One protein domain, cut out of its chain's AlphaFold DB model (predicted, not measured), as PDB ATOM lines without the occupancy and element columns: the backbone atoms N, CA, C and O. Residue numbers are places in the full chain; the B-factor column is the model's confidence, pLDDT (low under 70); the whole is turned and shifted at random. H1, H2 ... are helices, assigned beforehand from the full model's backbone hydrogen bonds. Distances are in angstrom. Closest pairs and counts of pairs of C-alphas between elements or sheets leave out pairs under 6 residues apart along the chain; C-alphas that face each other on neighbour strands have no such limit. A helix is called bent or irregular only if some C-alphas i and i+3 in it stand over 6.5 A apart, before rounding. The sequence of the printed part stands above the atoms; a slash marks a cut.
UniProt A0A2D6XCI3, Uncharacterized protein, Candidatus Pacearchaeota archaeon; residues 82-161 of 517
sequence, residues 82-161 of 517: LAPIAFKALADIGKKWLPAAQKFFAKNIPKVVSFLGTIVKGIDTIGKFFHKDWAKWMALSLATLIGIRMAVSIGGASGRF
ATOM      1  N   LEU A  82     -13.347   5.178  97.314       76.75
ATOM      2  CA  LEU A  82     -14.139   6.045  98.199       76.75
ATOM      3  C   LEU A  82     -15.303   5.315  98.888       76.75
ATOM      4  O   LEU A  82     -15.880   5.841  99.841       76.75
ATOM      5  N   ALA A  83     -15.630   4.100  98.453       86.06
ATOM      6  CA  ALA A  83     -16.803   3.344  98.860       86.06
ATOM      7  C   ALA A  83     -16.869   3.094 100.376       86.06
ATOM      8  O   ALA A  83     -17.934   3.316 100.949       86.06
ATOM      9  N   PRO A  84     -15.779   2.736 101.091       84.12
ATOM     10  CA  PRO A  84     -15.856   2.504 102.536       84.12
ATOM     11  C   PRO A  84     -16.255   3.755 103.335       84.12
ATOM     12  O   PRO A  84     -16.920   3.651 104.367       84.12
ATOM     13  N   ILE A  85     -15.861   4.940 102.859       86.88
ATOM     14  CA  ILE A  85     -16.177   6.232 103.483       86.88
ATOM     15  C   ILE A  85     -17.569   6.692 103.037       86.88
ATOM     16  O   ILE A  85     -18.388   7.093 103.865       86.88
ATOM     17  N   ALA A  86     -17.869   6.555 101.743       73.00
ATOM     18  CA  ALA A  86     -19.154   6.906 101.159       73.00
ATOM     19  C   ALA A  86     -20.299   6.064 101.733       73.00
ATOM     20  O   ALA A  86     -21.335   6.631 102.039       73.00
ATOM     21  N   PHE A  87     -20.123   4.756 101.961       82.81
ATOM     22  CA  PHE A  87     -21.160   3.900 102.550       82.81
ATOM     23  C   PHE A  87     -21.451   4.236 104.014       82.81
ATOM     24  O   PHE A  87     -22.610   4.185 104.417       82.81
ATOM     25  N   LYS A  88     -20.445   4.640 104.805       87.06
ATOM     26  CA  LYS A  88     -20.676   5.130 106.176       87.06
ATOM     27  C   LYS A  88     -21.452   6.449 106.164       87.06
ATOM     28  O   LYS A  88     -22.458   6.571 106.856       87.06
ATOM     29  N   ALA A  89     -21.058   7.386 105.301       77.81
ATOM     30  CA  ALA A  89     -21.767   8.652 105.133       77.81
ATOM     31  C   ALA A  89     -23.193   8.462 104.575       77.81
ATOM     32  O   ALA A  89     -24.133   9.067 105.080       77.81
ATOM     33  N   LEU A  90     -23.387   7.588 103.583       74.88
ATOM     34  CA  LEU A  90     -24.691   7.264 102.991       74.88
ATOM     35  C   LEU A  90     -25.593   6.475 103.936       74.88
ATOM     36  O   LEU A  90     -26.804   6.626 103.838       74.88
ATOM     37  N   ALA A  91     -25.060   5.662 104.848       83.38
ATOM     38  CA  ALA A  91     -25.870   4.992 105.865       83.38
ATOM     39  C   ALA A  91     -26.419   5.997 106.893       83.38
ATOM     40  O   ALA A  91     -27.602   5.941 107.245       83.38
ATOM     41  N   ASP A  92     -25.592   6.955 107.321       85.88
ATOM     42  CA  ASP A  92     -25.994   8.003 108.265       85.88
ATOM     43  C   ASP A  92     -26.925   9.039 107.619       85.88
ATOM     44  O   ASP A  92     -27.928   9.444 108.219       85.88
ATOM     45  N   ILE A  93     -26.649   9.411 106.365       76.62
ATOM     46  CA  ILE A  93     -27.536  10.241 105.546       76.62
ATOM     47  C   ILE A  93     -28.809   9.459 105.230       76.62
ATOM     48  O   ILE A  93     -29.892   9.996 105.372       76.62
ATOM     49  N   GLY A  94     -28.739   8.178 104.889       77.88
ATOM     50  CA  GLY A  94     -29.902   7.366 104.545       77.88
ATOM     51  C   GLY A  94     -30.912   7.285 105.687       77.88
ATOM     52  O   GLY A  94     -32.095   7.546 105.486       77.88
ATOM     53  N   LYS A  95     -30.448   7.034 106.916       86.00
ATOM     54  CA  LYS A  95     -31.329   6.955 108.094       86.00
ATOM     55  C   LYS A  95     -31.985   8.288 108.462       86.00
ATOM     56  O   LYS A  95     -33.126   8.288 108.918       86.00
ATOM     57  N   LYS A  96     -31.294   9.418 108.281       84.75
ATOM     58  CA  LYS A  96     -31.800  10.746 108.689       84.75
ATOM     59  C   LYS A  96     -32.470  11.522 107.554       84.75
ATOM     60  O   LYS A  96     -33.379  12.312 107.789       84.75
ATOM     61  N   TRP A  97     -32.029  11.298 106.323       79.50
ATOM     62  CA  TRP A  97     -32.370  12.095 105.152       79.50
ATOM     63  C   TRP A  97     -33.445  11.441 104.290       79.50
ATOM     64  O   TRP A  97     -34.219  12.194 103.725       79.50
ATOM     65  N   LEU A  98     -33.606  10.106 104.226       75.50
ATOM     66  CA  LEU A  98     -34.709   9.511 103.439       75.50
ATOM     67  C   LEU A  98     -36.104  10.011 103.867       75.50
ATOM     68  O   LEU A  98     -36.865  10.428 102.992       75.50
ATOM     69  N   PRO A  99     -36.458  10.043 105.169       84.00
ATOM     70  CA  PRO A  99     -37.770  10.532 105.596       84.00
ATOM     71  C   PRO A  99     -37.943  12.038 105.341       84.00
ATOM     72  O   PRO A  99     -39.033  12.506 105.009       84.00
ATOM     73  N   ALA A 100     -36.859  12.810 105.475       81.88
ATOM     74  CA  ALA A 100     -36.849  14.247 105.214       81.88
ATOM     75  C   ALA A 100     -36.928  14.555 103.709       81.88
ATOM     76  O   ALA A 100     -37.666  15.448 103.301       81.88
ATOM     77  N   ALA A 101     -36.236  13.774 102.884       72.44
ATOM     78  CA  ALA A 101     -36.233  13.851 101.435       72.44
ATOM     79  C   ALA A 101     -37.591  13.449 100.873       72.44
ATOM     80  O   ALA A 101     -38.101  14.168 100.030       72.44
ATOM     81  N   GLN A 102     -38.246  12.395 101.368       73.12
ATOM     82  CA  GLN A 102     -39.607  12.053 100.935       73.12
ATOM     83  C   GLN A 102     -40.596  13.199 101.186       73.12
ATOM     84  O   GLN A 102     -41.346  13.570 100.285       73.12
ATOM     85  N   LYS A 103     -40.546  13.838 102.363       84.31
ATOM     86  CA  LYS A 103     -41.379  15.016 102.670       84.31
ATOM     87  C   LYS A 103     -40.982  16.245 101.845       84.31
ATOM     88  O   LYS A 103     -41.846  17.007 101.415       84.31
ATOM     89  N   PHE A 104     -39.688  16.437 101.592       79.88
ATOM     90  CA  PHE A 104     -39.174  17.534 100.776       79.88
ATOM     91  C   PHE A 104     -39.524  17.358  99.295       79.88
ATOM     92  O   PHE A 104     -39.968  18.317  98.675       79.88
ATOM     93  N   PHE A 105     -39.387  16.160  98.730       70.75
ATOM     94  CA  PHE A 105     -39.762  15.844  97.356       70.75
ATOM     95  C   PHE A 105     -41.275  15.901  97.189       70.75
ATOM     96  O   PHE A 105     -41.725  16.603  96.296       70.75
ATOM     97  N   ALA A 106     -42.079  15.328  98.090       77.75
ATOM     98  CA  ALA A 106     -43.538  15.479  98.035       77.75
ATOM     99  C   ALA A 106     -43.972  16.960  98.011       77.75
ATOM    100  O   ALA A 106     -44.863  17.337  97.254       77.75
ATOM    101  N   LYS A 107     -43.288  17.824  98.775       90.25
ATOM    102  CA  LYS A 107     -43.558  19.270  98.819       90.25
ATOM    103  C   LYS A 107     -42.961  20.060  97.643       90.25
ATOM    104  O   LYS A 107     -43.481  21.117  97.296       90.25
ATOM    105  N   ASN A 108     -41.864  19.593  97.044       87.75
ATOM    106  CA  ASN A 108     -41.113  20.323  96.016       87.75
ATOM    107  C   ASN A 108     -41.139  19.661  94.630       87.75
ATOM    108  O   ASN A 108     -40.512  20.202  93.724       87.75
ATOM    109  N   ILE A 109     -41.886  18.571  94.417       81.06
ATOM    110  CA  ILE A 109     -42.100  17.943  93.099       81.06
ATOM    111  C   ILE A 109     -42.417  18.990  92.018       81.06
ATOM    112  O   ILE A 109     -41.737  18.975  90.993       81.06
ATOM    113  N   PRO A 110     -43.317  19.972  92.237       85.38
ATOM    114  CA  PRO A 110     -43.587  20.997  91.227       85.38
ATOM    115  C   PRO A 110     -42.354  21.848  90.880       85.38
ATOM    116  O   PRO A 110     -42.152  22.208  89.723       85.38
ATOM    117  N   LYS A 111     -41.489  22.130  91.865       87.12
ATOM    118  CA  LYS A 111     -40.235  22.877  91.672       87.12
ATOM    119  C   LYS A 111     -39.144  22.034  91.012       87.12
ATOM    120  O   LYS A 111     -38.331  22.566  90.267       87.12
ATOM    121  N   VAL A 112     -39.116  20.728  91.268       73.06
ATOM    122  CA  VAL A 112     -38.185  19.795  90.614       73.06
ATOM    123  C   VAL A 112     -38.570  19.609  89.149       73.06
ATOM    124  O   VAL A 112     -37.701  19.644  88.286       73.06
ATOM    125  N   VAL A 113     -39.866  19.495  88.848       77.56
ATOM    126  CA  VAL A 113     -40.370  19.428  87.470       77.56
ATOM    127  C   VAL A 113     -40.080  20.729  86.718       77.56
ATOM    128  O   VAL A 113     -39.617  20.680  85.579       77.56
ATOM    129  N   SER A 114     -40.259  21.896  87.348       84.88
ATOM    130  CA  SER A 114     -39.907  23.171  86.708       84.88
ATOM    131  C   SER A 114     -38.394  23.338  86.523       84.88
ATOM    132  O   SER A 114     -37.963  23.798  85.469       84.88
ATOM    133  N   PHE A 115     -37.578  22.895  87.484       82.94
ATOM    134  CA  PHE A 115     -36.119  22.867  87.363       82.94
ATOM    135  C   PHE A 115     -35.644  21.939  86.236       82.94
ATOM    136  O   PHE A 115     -34.814  22.344  85.425       82.94
ATOM    137  N   LEU A 116     -36.215  20.735  86.118       68.81
ATOM    138  CA  LEU A 116     -35.960  19.823  84.998       68.81
ATOM    139  C   LEU A 116     -36.374  20.454  83.663       68.81
ATOM    140  O   LEU A 116     -35.629  20.367  82.691       68.81
ATOM    141  N   GLY A 117     -37.503  21.166  83.629       85.50
ATOM    142  CA  GLY A 117     -37.906  21.971  82.475       85.50
ATOM    143  C   GLY A 117     -36.869  23.040  82.104       85.50
ATOM    144  O   GLY A 117     -36.590  23.244  80.923       85.50
ATOM    145  N   THR A 118     -36.246  23.685  83.092       86.38
ATOM    146  CA  THR A 118     -35.159  24.655  82.881       86.38
ATOM    147  C   THR A 118     -33.883  23.990  82.367       86.38
ATOM    148  O   THR A 118     -33.246  24.536  81.470       86.38
ATOM    149  N   ILE A 119     -33.536  22.793  82.853       73.75
ATOM    150  CA  ILE A 119     -32.404  22.013  82.324       73.75
ATOM    151  C   ILE A 119     -32.649  21.638  80.861       73.75
ATOM    152  O   ILE A 119     -31.771  21.850  80.031       73.75
ATOM    153  N   VAL A 120     -33.841  21.140  80.521       77.56
ATOM    154  CA  VAL A 120     -34.198  20.788  79.134       77.56
ATOM    155  C   VAL A 120     -34.114  22.014  78.218       77.56
ATOM    156  O   VAL A 120     -33.555  21.927  77.126       77.56
ATOM    157  N   LYS A 121     -34.573  23.185  78.679       88.75
ATOM    158  CA  LYS A 121     -34.405  24.460  77.957       88.75
ATOM    159  C   LYS A 121     -32.939  24.886  77.834       88.75
ATOM    160  O   LYS A 121     -32.548  25.434  76.806       88.75
ATOM    161  N   GLY A 122     -32.125  24.637  78.856       85.69
ATOM    162  CA  GLY A 122     -30.685  24.888  78.828       85.69
ATOM    163  C   GLY A 122     -29.970  24.003  77.808       85.69
ATOM    164  O   GLY A 122     -29.192  24.508  77.005       85.69
ATOM    165  N   ILE A 123     -30.305  22.711  77.765       75.62
ATOM    166  CA  ILE A 123     -29.801  21.763  76.763       75.62
ATOM    167  C   ILE A 123     -30.216  22.200  75.355       75.62
ATOM    168  O   ILE A 123     -29.383  22.196  74.455       75.62
ATOM    169  N   ASP A 124     -31.460  22.643  75.164       86.00
ATOM    170  CA  ASP A 124     -31.913  23.170  73.873       86.00
ATOM    171  C   ASP A 124     -31.186  24.463  73.476       86.00
ATOM    172  O   ASP A 124     -30.848  24.653  72.313       86.00
ATOM    173  N   THR A 125     -30.870  25.329  74.438       89.94
ATOM    174  CA  THR A 125     -30.136  26.580  74.195       89.94
ATOM    175  C   THR A 125     -28.673  26.311  73.833       89.94
ATOM    176  O   THR A 125     -28.162  26.886  72.874       89.94
ATOM    177  N   ILE A 126     -28.008  25.399  74.550       80.50
ATOM    178  CA  ILE A 126     -26.648  24.943  74.232       80.50
ATOM    179  C   ILE A 126     -26.644  24.248  72.869       80.50
ATOM    180  O   ILE A 126     -25.803  24.541  72.027       80.50
ATOM    181  N   GLY A 127     -27.613  23.375  72.605       86.31
ATOM    182  CA  GLY A 127     -27.755  22.728  71.308       86.31
ATOM    183  C   GLY A 127     -27.923  23.744  70.177       86.31
ATOM    184  O   GLY A 127     -27.210  23.674  69.177       86.31
ATOM    185  N   LYS A 128     -28.784  24.750  70.367       91.62
ATOM    186  CA  LYS A 128     -28.993  25.850  69.413       91.62
ATOM    187  C   LYS A 128     -27.747  26.703  69.188       91.62
ATOM    188  O   LYS A 128     -27.574  27.202  68.079       91.62
ATOM    189  N   PHE A 129     -26.888  26.846  70.198       88.06
ATOM    190  CA  PHE A 129     -25.595  27.518  70.067       88.06
ATOM    191  C   PHE A 129     -24.663  26.773  69.100       88.06
ATOM    192  O   PHE A 129     -23.991  27.407  68.291       88.06
ATOM    193  N   PHE A 130     -24.659  25.437  69.131       84.31
ATOM    194  CA  PHE A 130     -23.854  24.631  68.207       84.31
ATOM    195  C   PHE A 130     -24.493  24.483  66.823       84.31
ATOM    196  O   PHE A 130     -23.784  24.433  65.821       84.31
ATOM    197  N   HIS A 131     -25.823  24.413  66.744       88.06
ATOM    198  CA  HIS A 131     -26.543  24.388  65.477       88.06
ATOM    199  C   HIS A 131     -28.000  24.823  65.677       88.06
ATOM    200  O   HIS A 131     -28.722  24.243  66.486       88.06
ATOM    201  N   LYS A 132     -28.489  25.788  64.888       89.31
ATOM    202  CA  LYS A 132     -29.863  26.322  65.013       89.31
ATOM    203  C   LYS A 132     -30.946  25.232  64.935       89.31
ATOM    204  O   LYS A 132     -31.972  25.323  65.600       89.31
ATOM    205  N   ASP A 133     -30.663  24.173  64.178       92.62
ATOM    206  CA  ASP A 133     -31.500  22.979  64.023       92.62
ATOM    207  C   ASP A 133     -30.914  21.719  64.703       92.62
ATOM    208  O   ASP A 133     -31.123  20.606  64.220       92.62
ATOM    209  N   TRP A 134     -30.149  21.849  65.794       90.44
ATOM    210  CA  TRP A 134     -29.503  20.699  66.457       90.44
ATOM    211  C   TRP A 134     -30.492  19.577  66.805       90.44
ATOM    212  O   TRP A 134     -30.163  18.408  66.651       90.44
ATOM    213  N   ALA A 135     -31.722  19.921  67.200       83.88
ATOM    214  CA  ALA A 135     -32.774  18.957  67.497       83.88
ATOM    215  C   ALA A 135     -33.158  18.126  66.261       83.88
ATOM    216  O   ALA A 135     -33.348  16.915  66.369       83.88
ATOM    217  N   LYS A 136     -33.200  18.742  65.067       85.75
ATOM    218  CA  LYS A 136     -33.421  18.025  63.801       85.75
ATOM    219  C   LYS A 136     -32.214  17.176  63.428       85.75
ATOM    220  O   LYS A 136     -32.401  16.063  62.969       85.75
ATOM    221  N   TRP A 137     -30.995  17.661  63.656       77.81
ATOM    222  CA  TRP A 137     -29.771  16.886  63.431       77.81
ATOM    223  C   TRP A 137     -29.658  15.684  64.371       77.81
ATOM    224  O   TRP A 137     -29.284  14.599  63.934       77.81
ATOM    225  N   MET A 138     -30.033  15.841  65.639       75.00
ATOM    226  CA  MET A 138     -30.142  14.753  66.611       75.00
ATOM    227  C   MET A 138     -31.222  13.757  66.197       75.00
ATOM    228  O   MET A 138     -30.973  12.556  66.187       75.00
ATOM    229  N   ALA A 139     -32.395  14.235  65.781       73.06
ATOM    230  CA  ALA A 139     -33.458  13.376  65.268       73.06
ATOM    231  C   ALA A 139     -33.043  12.642  63.980       73.06
ATOM    232  O   ALA A 139     -33.308  11.450  63.848       73.06
ATOM    233  N   LEU A 140     -32.346  13.318  63.061       72.75
ATOM    234  CA  LEU A 140     -31.839  12.755  61.811       72.75
ATOM    235  C   LEU A 140     -30.755  11.713  62.081       72.75
ATOM    236  O   LEU A 140     -30.820  10.627  61.530       72.75
ATOM    237  N   SER A 141     -29.799  11.994  62.965       64.56
ATOM    238  CA  SER A 141     -28.753  11.034  63.343       64.56
ATOM    239  C   SER A 141     -29.331   9.811  64.059       64.56
ATOM    240  O   SER A 141     -28.943   8.686  63.743       64.56
ATOM    241  N   LEU A 142     -30.334   9.991  64.924       61.94
ATOM    242  CA  LEU A 142     -31.130   8.888  65.473       61.94
ATOM    243  C   LEU A 142     -31.856   8.103  64.370       61.94
ATOM    244  O   LEU A 142     -31.766   6.876  64.345       61.94
ATOM    245  N   ALA A 143     -32.518   8.776  63.427       62.94
ATOM    246  CA  ALA A 143     -33.227   8.141  62.316       62.94
ATOM    247  C   ALA A 143     -32.283   7.386  61.366       62.94
ATOM    248  O   ALA A 143     -32.599   6.278  60.941       62.94
ATOM    249  N   THR A 144     -31.096   7.924  61.081       63.09
ATOM    250  CA  THR A 144     -30.053   7.269  60.284       63.09
ATOM    251  C   THR A 144     -29.515   6.033  60.997       63.09
ATOM    252  O   THR A 144     -29.377   4.988  60.368       63.09
ATOM    253  N   LEU A 145     -29.269   6.094  62.311       55.81
ATOM    254  CA  LEU A 145     -28.849   4.925  63.095       55.81
ATOM    255  C   LEU A 145     -29.934   3.841  63.133       55.81
ATOM    256  O   LEU A 145     -29.632   2.650  63.012       55.81
ATOM    257  N   ILE A 146     -31.200   4.247  63.243       56.47
ATOM    258  CA  ILE A 146     -32.354   3.350  63.135       56.47
ATOM    259  C   ILE A 146     -32.418   2.737  61.727       56.47
ATOM    260  O   ILE A 146     -32.547   1.521  61.613       56.47
ATOM    261  N   GLY A 147     -32.241   3.530  60.668       62.47
ATOM    262  CA  GLY A 147     -32.265   3.087  59.272       62.47
ATOM    263  C   GLY A 147     -31.138   2.112  58.923       62.47
ATOM    264  O   GLY A 147     -31.403   1.052  58.359       62.47
ATOM    265  N   ILE A 148     -29.899   2.404  59.340       59.53
ATOM    266  CA  ILE A 148     -28.744   1.495  59.208       59.53
ATOM    267  C   ILE A 148     -29.064   0.160  59.872       59.53
ATOM    268  O   ILE A 148     -28.802  -0.909  59.321       59.53
ATOM    269  N   ARG A 149     -29.678   0.197  61.052       54.94
ATOM    270  CA  ARG A 149     -30.002  -1.023  61.775       54.94
ATOM    271  C   ARG A 149     -31.175  -1.788  61.180       54.94
ATOM    272  O   ARG A 149     -31.119  -3.017  61.144       54.94
ATOM    273  N   MET A 150     -32.210  -1.103  60.703       52.06
ATOM    274  CA  MET A 150     -33.298  -1.736  59.965       52.06
ATOM    275  C   MET A 150     -32.743  -2.419  58.712       52.06
ATOM    276  O   MET A 150     -33.008  -3.602  58.521       52.06
ATOM    277  N   ALA A 151     -31.859  -1.759  57.960       49.06
ATOM    278  CA  ALA A 151     -31.169  -2.350  56.814       49.06
ATOM    279  C   ALA A 151     -30.327  -3.585  57.194       49.06
ATOM    280  O   ALA A 151     -30.396  -4.605  56.512       49.06
ATOM    281  N   VAL A 152     -29.608  -3.556  58.323       59.66
ATOM    282  CA  VAL A 152     -28.860  -4.721  58.841       59.66
ATOM    283  C   VAL A 152     -29.795  -5.852  59.284       59.66
ATOM    284  O   VAL A 152     -29.503  -7.023  59.048       59.66
ATOM    285  N   SER A 153     -30.935  -5.538  59.904       51.56
ATOM    286  CA  SER A 153     -31.914  -6.542  60.338       51.56
ATOM    287  C   SER A 153     -32.660  -7.183  59.163       51.56
ATOM    288  O   SER A 153     -32.852  -8.398  59.156       51.56
ATOM    289  N   ILE A 154     -32.986  -6.399  58.132       48.88
ATOM    290  CA  ILE A 154     -33.611  -6.855  56.887       48.88
ATOM    291  C   ILE A 154     -32.602  -7.663  56.060       48.88
ATOM    292  O   ILE A 154     -32.950  -8.729  55.561       48.88
ATOM    293  N   GLY A 155     -31.332  -7.245  56.006       46.19
ATOM    294  CA  GLY A 155     -30.236  -8.028  55.419       46.19
ATOM    295  C   GLY A 155     -29.949  -9.337  56.172       46.19
ATOM    296  O   GLY A 155     -29.646 -10.367  55.574       46.19
ATOM    297  N   GLY A 156     -30.109  -9.337  57.498       53.44
ATOM    298  CA  GLY A 156     -30.005 -10.538  58.331       53.44
ATOM    299  C   GLY A 156     -31.188 -11.503  58.176       53.44
ATOM    300  O   GLY A 156     -31.014 -12.714  58.328       53.44
ATOM    301  N   ALA A 157     -32.377 -10.985  57.855       41.91
ATOM    302  CA  ALA A 157     -33.574 -11.773  57.571       41.91
ATOM    303  C   ALA A 157     -33.585 -12.318  56.129       41.91
ATOM    304  O   ALA A 157     -33.930 -13.483  55.918       41.91
ATOM    305  N   SER A 158     -33.112 -11.544  55.147       44.31
ATOM    306  CA  SER A 158     -32.983 -11.991  53.753       44.31
ATOM    307  C   SER A 158     -31.923 -13.085  53.589       44.31
ATOM    308  O   SER A 158     -32.120 -14.002  52.797       44.31
ATOM    309  N   GLY A 159     -30.874 -13.100  54.418       41.38
ATOM    310  CA  GLY A 159     -29.910 -14.207  54.481       41.38
ATOM    311  C   GLY A 159     -30.495 -15.545  54.970       41.38
ATOM    312  O   GLY A 159     -29.891 -16.594  54.740       41.38
ATOM    313  N   ARG A 160     -31.669 -15.537  55.621       47.16
ATOM    314  CA  ARG A 160     -32.402 -16.761  56.005       47.16
ATOM    315  C   ARG A 160     -33.433 -17.173  54.952       47.16
ATOM    316  O   ARG A 160     -33.560 -18.364  54.697       47.16
ATOM    317  N   PHE A 161     -34.069 -16.217  54.274       38.94
ATOM    318  CA  PHE A 161     -34.986 -16.492  53.158       38.94
ATOM    319  C   PHE A 161     -34.272 -16.882  51.850       38.94
ATOM    320  O   PHE A 161     -34.754 -17.742  51.120       38.94
TER     321      PHE A 161
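AT A GLANCE: This is residues 82 to 161 of the 517 residues of an uncharacterized protein of Candidatus Pacearchaeota archaeon (UniProt A0A2D6XCI3). Three helical rods are joined end to end into a widely open chain with two corners and no core: H1a, itself kinked, then H1b, then H2. The first corner is a bend inside the long helix H1, and the second is the tight link from H1b to H2; H1a and H2 stay far from each other. The printed part has 80 residues with two named helices, H1 then H2, and no named strand; its class is all helix. It is extended, with a radius of gyration of the C-alphas of 22.7 A, and elongated, with spans of 61 by 38 by 27 A.

HOW THE PARTS SIT: H1, residues 83 to 130, was assigned as one helix by its hydrogen bonds but is bent: C-alphas 107 and 110 are 7.8 A apart. Its arms are H1a, residues 83 to 107, and H1b, residues 110 to 130. H1a is irregular, with C-alphas 96 and 99 6.7 A apart, and has a kink of 59 degrees near residue 97. The arms are close but not clearly touching; their closest C-alphas, those of Phe 105 and Val 112, are 8.0 A apart. They run opposite ways at a steep tilt of 69 degrees, only just short of about perpendicular. H2, residues 134 to 161, touches H1b with residues 134 to 135 alone, and H1b touches it with residues 124 to 128 alone; the closest C-alphas, those of Gly 127 and Trp 134, are 5.5 A apart. H1b and H2 are about perpendicular, at 86 degrees. H1a and H2 are apart. Every O i to N i+4 pair is within hydrogen-bond range in H1b, against 18 of 21 in H1a and 23 of 24 in H2.

IN THESE COORDINATES: H1a measures 31.1 A from C-alpha 83 at (-16.803, 3.344, 98.860) to C-alpha 107. H1b measures 30.5 A, from Pro 110 to Phe 130. H2 measures 39.9 A, from C-alpha 134 at (-29.503, 20.699, 66.457) to C-alpha 161 at (-34.986, -16.492, 53.158).

THE WHOLE: The two C-alphas farthest apart, those of Lys 96 and Phe 161, are 61.9 A apart. Residues 82 to 123 and 139 to 161 stand free. The printed part has no cut. Mean pLDDT of the printed part is 74.3; residues 116 and 141 to 161 are under 70.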